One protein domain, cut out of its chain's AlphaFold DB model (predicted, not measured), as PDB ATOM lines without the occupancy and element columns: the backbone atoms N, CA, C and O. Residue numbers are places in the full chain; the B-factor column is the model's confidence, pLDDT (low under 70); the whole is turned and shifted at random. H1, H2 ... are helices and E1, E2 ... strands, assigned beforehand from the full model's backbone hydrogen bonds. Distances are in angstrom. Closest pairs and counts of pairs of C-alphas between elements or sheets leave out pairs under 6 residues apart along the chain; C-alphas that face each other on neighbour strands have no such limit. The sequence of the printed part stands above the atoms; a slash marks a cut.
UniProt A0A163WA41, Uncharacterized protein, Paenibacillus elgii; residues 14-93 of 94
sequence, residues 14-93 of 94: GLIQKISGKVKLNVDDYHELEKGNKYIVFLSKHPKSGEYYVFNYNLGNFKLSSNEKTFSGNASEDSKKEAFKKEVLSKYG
ATOM      1  N   GLY A  14      -4.708 -15.707  24.063       64.62
ATOM      2  CA  GLY A  14      -3.274 -15.934  24.194       64.62
ATOM      3  C   GLY A  14      -2.996 -17.332  24.740       64.62
ATOM      4  O   GLY A  14      -3.694 -17.816  25.628       64.62
ATOM      5  N   LEU A  15      -1.945 -17.990  24.254       57.88
ATOM      6  CA  LEU A  15      -1.424 -19.217  24.862       57.88
ATOM      7  C   LEU A  15      -0.020 -18.943  25.392       57.88
ATOM      8  O   LEU A  15       0.891 -18.657  24.620       57.88
ATOM      9  N   ILE A  16       0.167 -19.070  26.705       70.25
ATOM     10  CA  ILE A  16       1.494 -19.062  27.319       70.25
ATOM     11  C   ILE A  16       1.925 -20.507  27.554       70.25
ATOM     12  O   ILE A  16       1.299 -21.244  28.315       70.25
ATOM     13  N   GLN A  17       3.031 -20.910  26.931       60.12
ATOM     14  CA  GLN A  17       3.697 -22.171  27.238       60.12
ATOM     15  C   GLN A  17       4.595 -21.987  28.469       60.12
ATOM     16  O   GLN A  17       5.553 -21.218  28.433       60.12
ATOM     17  N   LYS A  18       4.303 -22.707  29.553       75.31
ATOM     18  CA  LYS A  18       5.160 -22.833  30.741       75.31
ATOM     19  C   LYS A  18       5.792 -24.228  30.782       75.31
ATOM     20  O   LYS A  18       5.322 -25.151  30.113       75.31
ATOM     21  N   ILE A  19       6.832 -24.394  31.604       72.88
ATOM     22  CA  ILE A  19       7.484 -25.694  31.866       72.88
ATOM     23  C   ILE A  19       6.471 -26.708  32.432       72.88
ATOM     24  O   ILE A  19       6.536 -27.891  32.124       72.88
ATOM     25  N   SER A  20       5.484 -26.231  33.197       77.00
ATOM     26  CA  SER A  20       4.404 -27.033  33.784       77.00
ATOM     27  C   SER A  20       3.205 -27.284  32.857       77.00
ATOM     28  O   SER A  20       2.251 -27.936  33.274       77.00
ATOM     29  N   GLY A  21       3.215 -26.768  31.623       75.06
ATOM     30  CA  GLY A  21       2.120 -26.937  30.663       75.06
ATOM     31  C   GLY A  21       1.674 -25.639  29.988       75.06
ATOM     32  O   GLY A  21       2.305 -24.591  30.116       75.06
ATOM     33  N   LYS A  22       0.580 -25.714  29.226       70.81
ATOM     34  CA  LYS A  22       0.001 -24.571  28.501       70.81
ATOM     35  C   LYS A  22      -1.040 -23.871  29.369       70.81
ATOM     36  O   LYS A  22      -1.948 -24.521  29.874       70.81
ATOM     37  N   VAL A  23      -0.929 -22.554  29.500       70.19
ATOM     38  CA  VAL A  23      -1.921 -21.699  30.163       70.19
ATOM     39  C   VAL A  23      -2.594 -20.840  29.101       70.19
ATOM     40  O   VAL A  23      -1.914 -20.135  28.353       70.19
ATOM     41  N   LYS A  24      -3.925 -20.909  29.032       67.56
ATOM     42  CA  LYS A  24      -4.732 -20.049  28.166       67.56
ATOM     43  C   LYS A  24      -5.022 -18.739  28.890       67.56
ATOM     44  O   LYS A  24      -5.452 -18.757  30.040       67.56
ATOM     45  N   LEU A  25      -4.735 -17.626  28.228       64.25
ATOM     46  CA  LEU A  25      -5.067 -16.288  28.686       64.25
ATOM     47  C   LEU A  25      -6.207 -15.751  27.834       64.25
ATOM     48  O   LEU A  25      -6.058 -15.595  26.620       64.25
ATOM     49  N   ASN A  26      -7.312 -15.434  28.494       61.25
ATOM     50  CA  ASN A  26      -8.378 -14.658  27.887       61.25
ATOM     51  C   ASN A  26      -8.064 -13.188  28.153       61.25
ATOM     52  O   ASN A  26      -7.782 -12.804  29.288       61.25
ATOM     53  N   VAL A  27      -8.002 -12.403  27.084       59.50
ATOM     54  CA  VAL A  27      -7.726 -10.967  27.152       59.50
ATOM     55  C   VAL A  27      -9.036 -10.258  27.493       59.50
ATOM     56  O   VAL A  27     -10.045 -10.538  26.850       59.50
ATOM     57  N   ASP A  28      -9.016  -9.360  28.477       58.34
ATOM     58  CA  ASP A  28     -10.084  -8.389  28.770       58.34
ATOM     59  C   ASP A  28     -11.505  -8.985  28.839       58.34
ATOM     60  O   ASP A  28     -12.387  -8.611  28.070       58.34
ATOM     61  N   ASP A  29     -11.719  -9.959  29.733       58.00
ATOM     62  CA  ASP A  29     -13.038 -10.566  30.000       58.00
ATOM     63  C   ASP A  29     -13.727 -11.198  28.769       58.00
ATOM     64  O   ASP A  29     -14.946 -11.399  28.731       58.00
ATOM     65  N   TYR A  30     -12.939 -11.566  27.751       67.94
ATOM     66  CA  TYR A  30     -13.439 -12.266  26.574       67.94
ATOM     67  C   TYR A  30     -14.010 -13.644  26.927       67.94
ATOM     68  O   TYR A  30     -13.313 -14.524  27.444       67.94
ATOM     69  N   HIS A  31     -15.272 -13.857  26.551       71.69
ATOM     70  CA  HIS A  31     -15.895 -15.173  26.550       71.69
ATOM     71  C   HIS A  31     -15.745 -15.830  25.180       71.69
ATOM     72  O   HIS A  31     -16.212 -15.311  24.161       71.69
ATOM     73  N   GLU A  32     -15.090 -16.986  25.193       77.75
ATOM     74  CA  GLU A  32     -14.806 -17.794  24.015       77.75
ATOM     75  C   GLU A  32     -16.071 -18.339  23.358       77.75
ATOM     76  O   GLU A  32     -17.085 -18.613  24.010       77.75
ATOM     77  N   LEU A  33     -15.980 -18.557  22.051       82.12
ATOM     78  CA  LEU A  33     -17.027 -19.211  21.288       82.12
ATOM     79  C   LEU A  33     -17.098 -20.699  21.650       82.12
ATOM     80  O   LEU A  33     -16.144 -21.464  21.509       82.12
ATOM     81  N   GLU A  34     -18.279 -21.146  22.060       83.75
ATOM     82  CA  GLU A  34     -18.526 -22.543  22.389       83.75
ATOM     83  C   GLU A  34     -19.014 -23.308  21.157       83.75
ATOM     84  O   GLU A  34     -19.971 -22.917  20.475       83.75
ATOM     85  N   LYS A  35     -18.401 -24.465  20.906       82.50
ATOM     86  CA  LYS A  35     -18.769 -25.338  19.789       82.50
ATOM     87  C   LYS A  35     -20.259 -25.704  19.827       82.50
ATOM     88  O   LYS A  35     -20.783 -26.109  20.857       82.50
ATOM     89  N   GLY A  36     -20.914 -25.629  18.668       83.44
ATOM     90  CA  GLY A  36     -22.320 -26.018  18.499       83.44
ATOM     91  C   GLY A  36     -23.331 -24.908  18.792       83.44
ATOM     92  O   GLY A  36     -24.520 -25.103  18.550       83.44
ATOM     93  N   ASN A  37     -22.878 -23.738  19.246       84.06
ATOM     94  CA  ASN A  37     -23.739 -22.583  19.460       84.06
ATOM     95  C   ASN A  37     -23.696 -21.611  18.275       84.06
ATOM     96  O   ASN A  37     -22.747 -21.590  17.489       84.06
ATOM     97  N   LYS A  38     -24.750 -20.800  18.150       84.31
ATOM     98  CA  LYS A  38     -24.836 -19.732  17.151       84.31
ATOM     99  C   LYS A  38     -24.509 -18.394  17.795       84.31
ATOM    100  O   LYS A  38     -24.997 -18.103  18.888       84.31
ATOM    101  N   TYR A  39     -23.734 -17.592  17.076       83.62
ATOM    102  CA  TYR A  39     -23.275 -16.295  17.537       83.62
ATOM    103  C   TYR A  39     -23.422 -15.245  16.444       83.62
ATOM    104  O   TYR A  39     -23.263 -15.544  15.261       83.62
ATOM    105  N   ILE A  40     -23.640 -14.004  16.861       82.25
ATOM    106  CA  ILE A  40     -23.234 -12.835  16.086       82.25
ATOM    107  C   ILE A  40     -21.805 -12.509  16.517       82.25
ATOM    108  O   ILE A  40     -21.550 -12.371  17.711       82.25
ATOM    109  N   VAL A  41     -20.881 -12.389  15.565       84.38
ATOM    110  CA  VAL A  41     -19.466 -12.102  15.835       84.38
ATOM    111  C   VAL A  41     -19.053 -10.847  15.079       84.38
ATOM    112  O   VAL A  41     -19.290 -10.737  13.876       84.38
ATOM    113  N   PHE A  42     -18.414  -9.914  15.780       82.19
ATOM    114  CA  PHE A  42     -17.861  -8.701  15.190       82.19
ATOM    115  C   PHE A  42     -16.380  -8.911  14.920       82.19
ATOM    116  O   PHE A  42     -15.610  -9.236  15.824       82.19
ATOM    117  N   LEU A  43     -15.985  -8.746  13.660       86.56
ATOM    118  CA  LEU A  43     -14.627  -9.013  13.212       86.56
ATOM    119  C   LEU A  43     -13.912  -7.721  12.834       86.56
ATOM    120  O   LEU A  43     -14.454  -6.887  12.111       86.56
ATOM    121  N   SER A  44     -12.665  -7.597  13.275       85.50
ATOM    122  CA  SER A  44     -11.737  -6.570  12.819       85.50
ATOM    123  C   SER A  44     -10.696  -7.189  11.897       85.50
ATOM    124  O   SER A  44     -10.154  -8.257  12.188       85.50
ATOM    125  N   LYS A  45     -10.418  -6.524  10.774       88.56
ATOM    126  CA  LYS A  45      -9.393  -6.953   9.823       88.56
ATOM    127  C   LYS A  45      -8.054  -6.346  10.217       88.56
ATOM    128  O   LYS A  45      -7.919  -5.125  10.274       88.56
ATOM    129  N   HIS A  46      -7.047  -7.184  10.425       83.25
ATOM    130  CA  HIS A  46      -5.696  -6.704  10.641       83.25
ATOM    131  C   HIS A  46      -5.156  -6.090   9.336       83.25
ATOM    132  O   HIS A  46      -5.122  -6.767   8.303       83.25
ATOM    133  N   PRO A  47      -4.731  -4.815   9.341       83.06
ATOM    134  CA  PRO A  47      -4.473  -4.067   8.110       83.06
ATOM    135  C   PRO A  47      -3.286  -4.602   7.305       83.06
ATOM    136  O   PRO A  47      -3.245  -4.408   6.094       83.06
ATOM    137  N   LYS A  48      -2.325  -5.279   7.952       84.44
ATOM    138  CA  LYS A  48      -1.117  -5.792   7.286       84.44
ATOM    139  C   LYS A  48      -1.234  -7.251   6.846       84.44
ATOM    140  O   LYS A  48      -0.855  -7.567   5.729       84.44
ATOM    141  N   SER A  49      -1.736  -8.136   7.710       87.56
ATOM    142  CA  SER A  49      -1.862  -9.571   7.384       87.56
ATOM    143  C   SER A  49      -3.170  -9.904   6.664       87.56
ATOM    144  O   SER A  49      -3.280 -10.955   6.046       87.56
ATOM    145  N   GLY A  50      -4.170  -9.018   6.729       86.94
ATOM    146  CA  GLY A  50      -5.494  -9.233   6.145       86.94
ATOM    147  C   GLY A  50      -6.361 -10.239   6.904       86.94
ATOM    148  O   GLY A  50      -7.506 -10.458   6.511       86.94
ATOM    149  N   GLU A  51      -5.840 -10.821   7.982       87.75
ATOM    150  CA  GLU A  51      -6.539 -11.767   8.843       87.75
ATOM    151  C   GLU A  51      -7.639 -11.069   9.643       87.75
ATOM    152  O   GLU A  51      -7.515  -9.903  10.021       87.75
ATOM    153  N   TYR A  52      -8.716 -11.798   9.920       89.88
ATOM    154  CA  TYR A  52      -9.817 -11.311  10.740       89.88
ATOM    155  C   TYR A  52      -9.691 -11.842  12.162       89.88
ATOM    156  O   TYR A  52      -9.432 -13.029  12.366       89.88
ATOM    157  N   TYR A  53      -9.923 -10.969  13.133       85.44
ATOM    158  CA  TYR A  53      -9.916 -11.289  14.555       85.44
ATOM    159  C   TYR A  53     -11.233 -10.864  15.182       85.44
ATOM    160  O   TYR A  53     -11.824  -9.870  14.753       85.44
ATOM    161  N   VAL A  54     -11.683 -11.579  16.212       83.06
ATOM    162  CA  VAL A  54     -12.823 -11.111  17.007       83.06
ATOM    163  C   VAL A  54     -12.452  -9.786  17.663       83.06
ATOM    164  O   VAL A  54     -11.403  -9.655  18.297       83.06
ATOM    165  N   PHE A  55     -13.299  -8.781  17.470       74.88
ATOM    166  CA  PHE A  55     -13.082  -7.449  18.006       74.88
ATOM    167  C   PHE A  55     -13.307  -7.460  19.520       74.88
ATOM    168  O   PHE A  55     -14.441  -7.468  19.986       74.88
ATOM    169  N   ASN A  56     -12.225  -7.493  20.297       65.06
ATOM    170  CA  ASN A  56     -12.317  -7.725  21.739       65.06
ATOM    171  C   ASN A  56     -12.806  -6.522  22.564       65.06
ATOM    172  O   ASN A  56     -13.103  -6.663  23.741       65.06
ATOM    173  N   TYR A  57     -12.919  -5.328  21.981       59.59
ATOM    174  CA  TYR A  57     -13.416  -4.176  22.732       59.59
ATOM    175  C   TYR A  57     -14.932  -4.291  22.942       59.59
ATOM    176  O   TYR A  57     -15.714  -3.975  22.047       59.59
ATOM    177  N   ASN A  58     -15.324  -4.767  24.128       55.81
ATOM    178  CA  ASN A  58     -16.662  -4.754  24.742       55.81
ATOM    179  C   ASN A  58     -17.844  -5.355  23.937       55.81
ATOM    180  O   ASN A  58     -18.952  -5.434  24.467       55.81
ATOM    181  N   LEU A  59     -17.652  -5.816  22.693       60.44
ATOM    182  CA  LEU A  59     -18.722  -6.208  21.755       60.44
ATOM    183  C   LEU A  59     -18.346  -7.396  20.841       60.44
ATOM    184  O   LEU A  59     -18.933  -7.567  19.774       60.44
ATOM    185  N   GLY A  60     -17.361  -8.217  21.217       64.75
ATOM    186  CA  GLY A  60     -16.778  -9.197  20.290       64.75
ATOM    187  C   GLY A  60     -17.739 -10.263  19.770       64.75
ATOM    188  O   GLY A  60     -17.703 -10.598  18.584       64.75
ATOM    189  N   ASN A  61     -18.617 -10.790  20.623       71.31
ATOM    190  CA  ASN A  61     -19.623 -11.761  20.209       71.31
ATOM    191  C   ASN A  61     -20.880 -11.733  21.095       71.31
ATOM    192  O   ASN A  61     -20.825 -11.316  22.253       71.31
ATOM    193  N   PHE A  62     -21.996 -12.199  20.527       76.31
ATOM    194  CA  PHE A  62     -23.276 -12.410  21.204       76.31
ATOM    195  C   PHE A  62     -23.782 -13.810  20.904       76.31
ATOM    196  O   PHE A  62     -23.994 -14.145  19.735       76.31
ATOM    197  N   LYS A  63     -24.004 -14.624  21.932       78.12
ATOM    198  CA  LYS A  63     -24.630 -15.935  21.788       78.12
ATOM    199  C   LYS A  63     -26.126 -15.734  21.566       78.12
ATOM    200  O   LYS A  63     -26.791 -14.987  22.278       78.12
ATOM    201  N   LEU A  64     -26.679 -16.433  20.579       75.81
ATOM    202  CA  LEU A  64     -28.105 -16.340  20.241       75.81
ATOM    203  C   LEU A  64     -29.001 -17.219  21.130       75.81
ATOM    204  O   LEU A  64     -30.220 -17.191  21.003       75.81
ATOM    205  N   SER A  65     -28.425 -18.031  22.017       69.88
ATOM    206  CA  SER A  65     -29.204 -18.878  22.926       69.88
ATOM    207  C   SER A  65     -29.821 -18.065  24.068       69.88
ATOM    208  O   SER A  65     -29.153 -17.203  24.633       69.88
ATOM    209  N   SER A  66     -31.033 -18.429  24.491       56.41
ATOM    210  CA  SER A  66     -31.818 -17.778  25.558       56.41
ATOM    211  C   SER A  66     -31.184 -17.775  26.956       56.41
ATOM    212  O   SER A  66     -31.700 -17.114  27.850       56.41
ATOM    213  N   ASN A  67     -30.091 -18.513  27.166       56.91
ATOM    214  CA  ASN A  67     -29.514 -18.765  28.488       56.91
ATOM    215  C   ASN A  67     -28.157 -18.068  28.675       56.91
ATOM    216  O   ASN A  67     -27.256 -18.629  29.303       56.91
ATOM    217  N   GLU A  68     -27.969 -16.878  28.100       59.34
ATOM    218  CA  GLU A  68     -26.785 -16.084  28.426       59.34
ATOM    219  C   GLU A  68     -26.833 -15.665  29.899       59.34
ATOM    220  O   GLU A  68     -27.817 -15.101  30.377       59.34
ATOM    221  N   LYS A  69     -25.752 -15.956  30.630       51.88
ATOM    222  CA  LYS A  69     -25.514 -15.320  31.923       51.88
ATOM    223  C   LYS A  69     -25.250 -13.843  31.661       51.88
ATOM    224  O   LYS A  69     -24.390 -13.513  30.850       51.88
ATOM    225  N   THR A  70     -25.993 -12.987  32.352       49.38
ATOM    226  CA  THR A  70     -25.773 -11.543  32.369       49.38
ATOM    227  C   THR A  70     -24.311 -11.261  32.706       49.38
ATOM    228  O   THR A  70     -23.763 -11.853  33.640       49.38
ATOM    229  N   PHE A  71     -23.684 -10.408  31.898       53.44
ATOM    230  CA  PHE A  71     -22.287 -10.008  32.033       53.44
ATOM    231  C   PHE A  71     -22.001  -9.469  33.445       53.44
ATOM    232  O   PHE A  71     -22.868  -8.866  34.074       53.44
ATOM    233  N   SER A  72     -20.793  -9.721  33.957       44.84
ATOM    234  CA  SER A  72     -20.324  -9.184  35.242       44.84
ATOM    235  C   SER A  72     -19.464  -7.928  35.052       44.84
ATOM    236  O   SER A  72     -18.472  -7.754  35.763       44.84
ATOM    237  N   GLY A  73     -19.783  -7.104  34.050       53.88
ATOM    238  CA  GLY A  73     -19.056  -5.874  33.752       53.88
ATOM    239  C   GLY A  73     -19.475  -4.715  34.660       53.88
ATOM    240  O   GLY A  73     -20.340  -4.834  35.531       53.88
ATOM    241  N   ASN A  74     -18.863  -3.545  34.457       55.19
ATOM    242  CA  ASN A  74     -19.397  -2.310  35.027       55.19
ATOM    243  C   ASN A  74     -20.802  -2.072  34.445       55.19
ATOM    244  O   ASN A  74     -20.968  -2.050  33.227       55.19
ATOM    245  N   ALA A  75     -21.800  -1.796  35.292       57.44
ATOM    246  CA  ALA A  75     -23.215  -1.686  34.895       57.44
ATOM    247  C   ALA A  75     -23.493  -0.750  33.691       57.44
ATOM    248  O   ALA A  75     -24.447  -0.945  32.937       57.44
ATOM    249  N   SER A  76     -22.651   0.271  33.492       58.72
ATOM    250  CA  SER A  76     -22.719   1.185  32.343       58.72
ATOM    251  C   SER A  76     -22.355   0.507  31.014       58.72
ATOM    252  O   SER A  76     -23.011   0.743  29.998       58.72
ATOM    253  N   GLU A  77     -21.345  -0.360  31.001       62.59
ATOM    254  CA  GLU A  77     -20.891  -1.075  29.802       62.59
ATOM    255  C   GLU A  77     -21.867  -2.188  29.416       62.59
ATOM    256  O   GLU A  77     -22.211  -2.319  28.237       62.59
ATOM    257  N   ASP A  78     -22.419  -2.886  30.408       67.19
ATOM    258  CA  ASP A  78     -23.434  -3.921  30.203       67.19
ATOM    259  C   ASP A  78     -24.697  -3.349  29.542       67.19
ATOM    260  O   ASP A  78     -25.249  -3.941  28.613       67.19
ATOM    261  N   SER A  79     -25.119  -2.142  29.938       69.19
ATOM    262  CA  SER A  79     -26.293  -1.486  29.347       69.19
ATOM    263  C   SER A  79     -26.122  -1.158  27.856       69.19
ATOM    264  O   SER A  79     -27.045  -1.358  27.062       69.19
ATOM    265  N   LYS A  80     -24.928  -0.700  27.446       72.06
ATOM    266  CA  LYS A  80     -24.612  -0.388  26.041       72.06
ATOM    267  C   LYS A  80     -24.543  -1.654  25.199       72.06
ATOM    268  O   LYS A  80     -25.022  -1.672  24.068       72.06
ATOM    269  N   LYS A  81     -23.975  -2.715  25.769       72.62
ATOM    270  CA  LYS A  81     -23.860  -4.022  25.131       72.62
ATOM    271  C   LYS A  81     -25.229  -4.655  24.882       72.62
ATOM    272  O   LYS A  81     -25.491  -5.104  23.768       72.62
ATOM    273  N   GLU A  82     -26.124  -4.612  25.865       76.00
ATOM    274  CA  GLU A  82     -27.500  -5.101  25.716       76.00
ATOM    275  C   GLU A  82     -28.312  -4.277  24.709       76.00
ATOM    276  O   GLU A  82     -29.064  -4.839  23.910       76.00
ATOM    277  N   ALA A  83     -28.148  -2.950  24.699       79.75
ATOM    278  CA  ALA A  83     -28.791  -2.093  23.704       79.75
ATOM    279  C   ALA A  83     -28.328  -2.443  22.280       79.75
ATOM    280  O   ALA A  83     -29.159  -2.648  21.394       79.75
ATOM    281  N   PHE A  84     -27.017  -2.591  22.081       78.06
ATOM    282  CA  PHE A  84     -26.450  -2.960  20.788       78.06
ATOM    283  C   PHE A  84     -26.871  -4.366  20.348       78.06
ATOM    284  O   PHE A  84     -27.268  -4.561  19.203       78.06
ATOM    285  N   LYS A  85     -26.872  -5.346  21.261       77.81
ATOM    286  CA  LYS A  85     -27.375  -6.698  20.983       77.81
ATOM    287  C   LYS A  85     -28.815  -6.655  20.464       77.81
ATOM    288  O   LYS A  85     -29.100  -7.253  19.431       77.81
ATOM    289  N   LYS A  86     -29.709  -5.922  21.138       82.56
ATOM    290  CA  LYS A  86     -31.110  -5.757  20.708       82.56
ATOM    291  C   LYS A  86     -31.221  -5.110  19.329       82.56
ATOM    292  O   LYS A  86     -32.019  -5.566  18.514       82.56
ATOM    293  N   GLU A  87     -30.423  -4.079  19.061       84.06
ATOM    294  CA  GLU A  87     -30.389  -3.416  17.754       84.06
ATOM    295  C   GLU A  87     -29.985  -4.391  16.643       84.06
ATOM    296  O   GLU A  87     -30.635  -4.458  15.600       84.06
ATOM    297  N   VAL A  88     -28.948  -5.194  16.880       81.69
ATOM    298  CA  VAL A  88     -28.450  -6.160  15.899       81.69
ATOM    299  C   VAL A  88     -29.463  -7.278  15.660       81.69
ATOM    300  O   VAL A  88     -29.742  -7.599  14.505       81.69
ATOM    301  N   LEU A  89     -30.047  -7.840  16.720       83.12
ATOM    302  CA  LEU A  89     -31.092  -8.862  16.605       83.12
ATOM    303  C   LEU A  89     -32.287  -8.342  15.793       83.12
ATOM    304  O   LEU A  89     -32.700  -8.977  14.826       83.12
ATOM    305  N   SER A  90     -32.749  -7.126  16.098       85.75
ATOM    306  CA  SER A  90     -33.822  -6.455  15.357       85.75
ATOM    307  C   SER A  90     -33.477  -6.259  13.876       85.75
ATOM    308  O   SER A  90     -34.259  -6.623  12.998       85.75
ATOM    309  N   LYS A  91     -32.275  -5.749  13.577       85.62
ATOM    310  CA  LYS A  91     -31.825  -5.465  12.206       85.62
ATOM    311  C   LYS A  91     -31.791  -6.703  11.310       85.62
ATOM    312  O   LYS A  91     -32.034  -6.583  10.111       85.62
ATOM    313  N   TYR A  92     -31.463  -7.866  11.869       81.75
ATOM    314  CA  TYR A  92     -31.336  -9.116  11.115       81.75
ATOM    315  C   TYR A  92     -32.523 -10.074  11.296       81.75
ATOM    316  O   TYR A  92     -32.497 -11.164  10.725       81.75
ATOM    317  N   GLY A  93     -33.564  -9.677  12.037       81.00
ATOM    318  CA  GLY A  93     -34.758 -10.494  12.270       81.00
ATOM    319  C   GLY A  93     -34.473 -11.783  13.048       81.00
ATOM    320  O   GLY A  93     -35.014 -12.832  12.694       81.00
TER     321      GLY A  93
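This is residues 14 to 93 of the 94 residues of an uncharacterized protein of Paenibacillus elgii (UniProt A0A163WA41). A ribbon of short strands sits in the middle, E3 and E4 running out and E5 and E6 coming back, with helix H1 beside its E3 and E6 part. The hairpin E1 and E2 reaches away as an arm; its residues 17 to 22 stick out free. The printed part has 80 residues, in the order E1 E2 E3 E4 E5 E6 H1: three antiparallel two-stranded sheets, E1 - E2, E3 - E6 and E4 - E5, and one helix, class mixed. It is loose, with a radius of gyration of the C-alphas of 15.0 A and spans of 47 by 31 by 28 A.

Start at E1, residues 14 to 18, which forms a hairpin with E2, residues 21 to 26; look at N 16 and O 23, 2.9 A apart. E3, residues 39 to 41, runs on into E4, residues 43 to 45, at 28 degrees. E4 forms a hairpin with E5, residues 52 to 54; N 44 and O 53 are 2.8 A apart. E6, residues 61 to 63, is antiparallel to E3, with N 40 and O 62 2.9 A apart. In H1, residues 75 to 92, 13 of 14 O i to N i+4 pairs are within hydrogen-bond range. The closest C-alphas of E6 and H1, Phe 62 and Lys 85, are 7.0 A apart; E1 and H1 are apart.

Find C-alpha 14 at (-3.274, -15.934, 24.194), where E1 begins its 12.7 A; E2 spans 16.4 A. E3, E4, E5 and E6 have three residues each. H1 runs 26.2 A to C-alpha 92 at (-31.336, -9.116, 11.115).

The farthest C-alphas, Ile 19 and Gly 93, are 49.0 A apart. The printed part has no cut. The links E2 to E3 and E6 to H1 are long. Mean pLDDT of the printed part is 72.7; residues 65 to 79 are among those under 70.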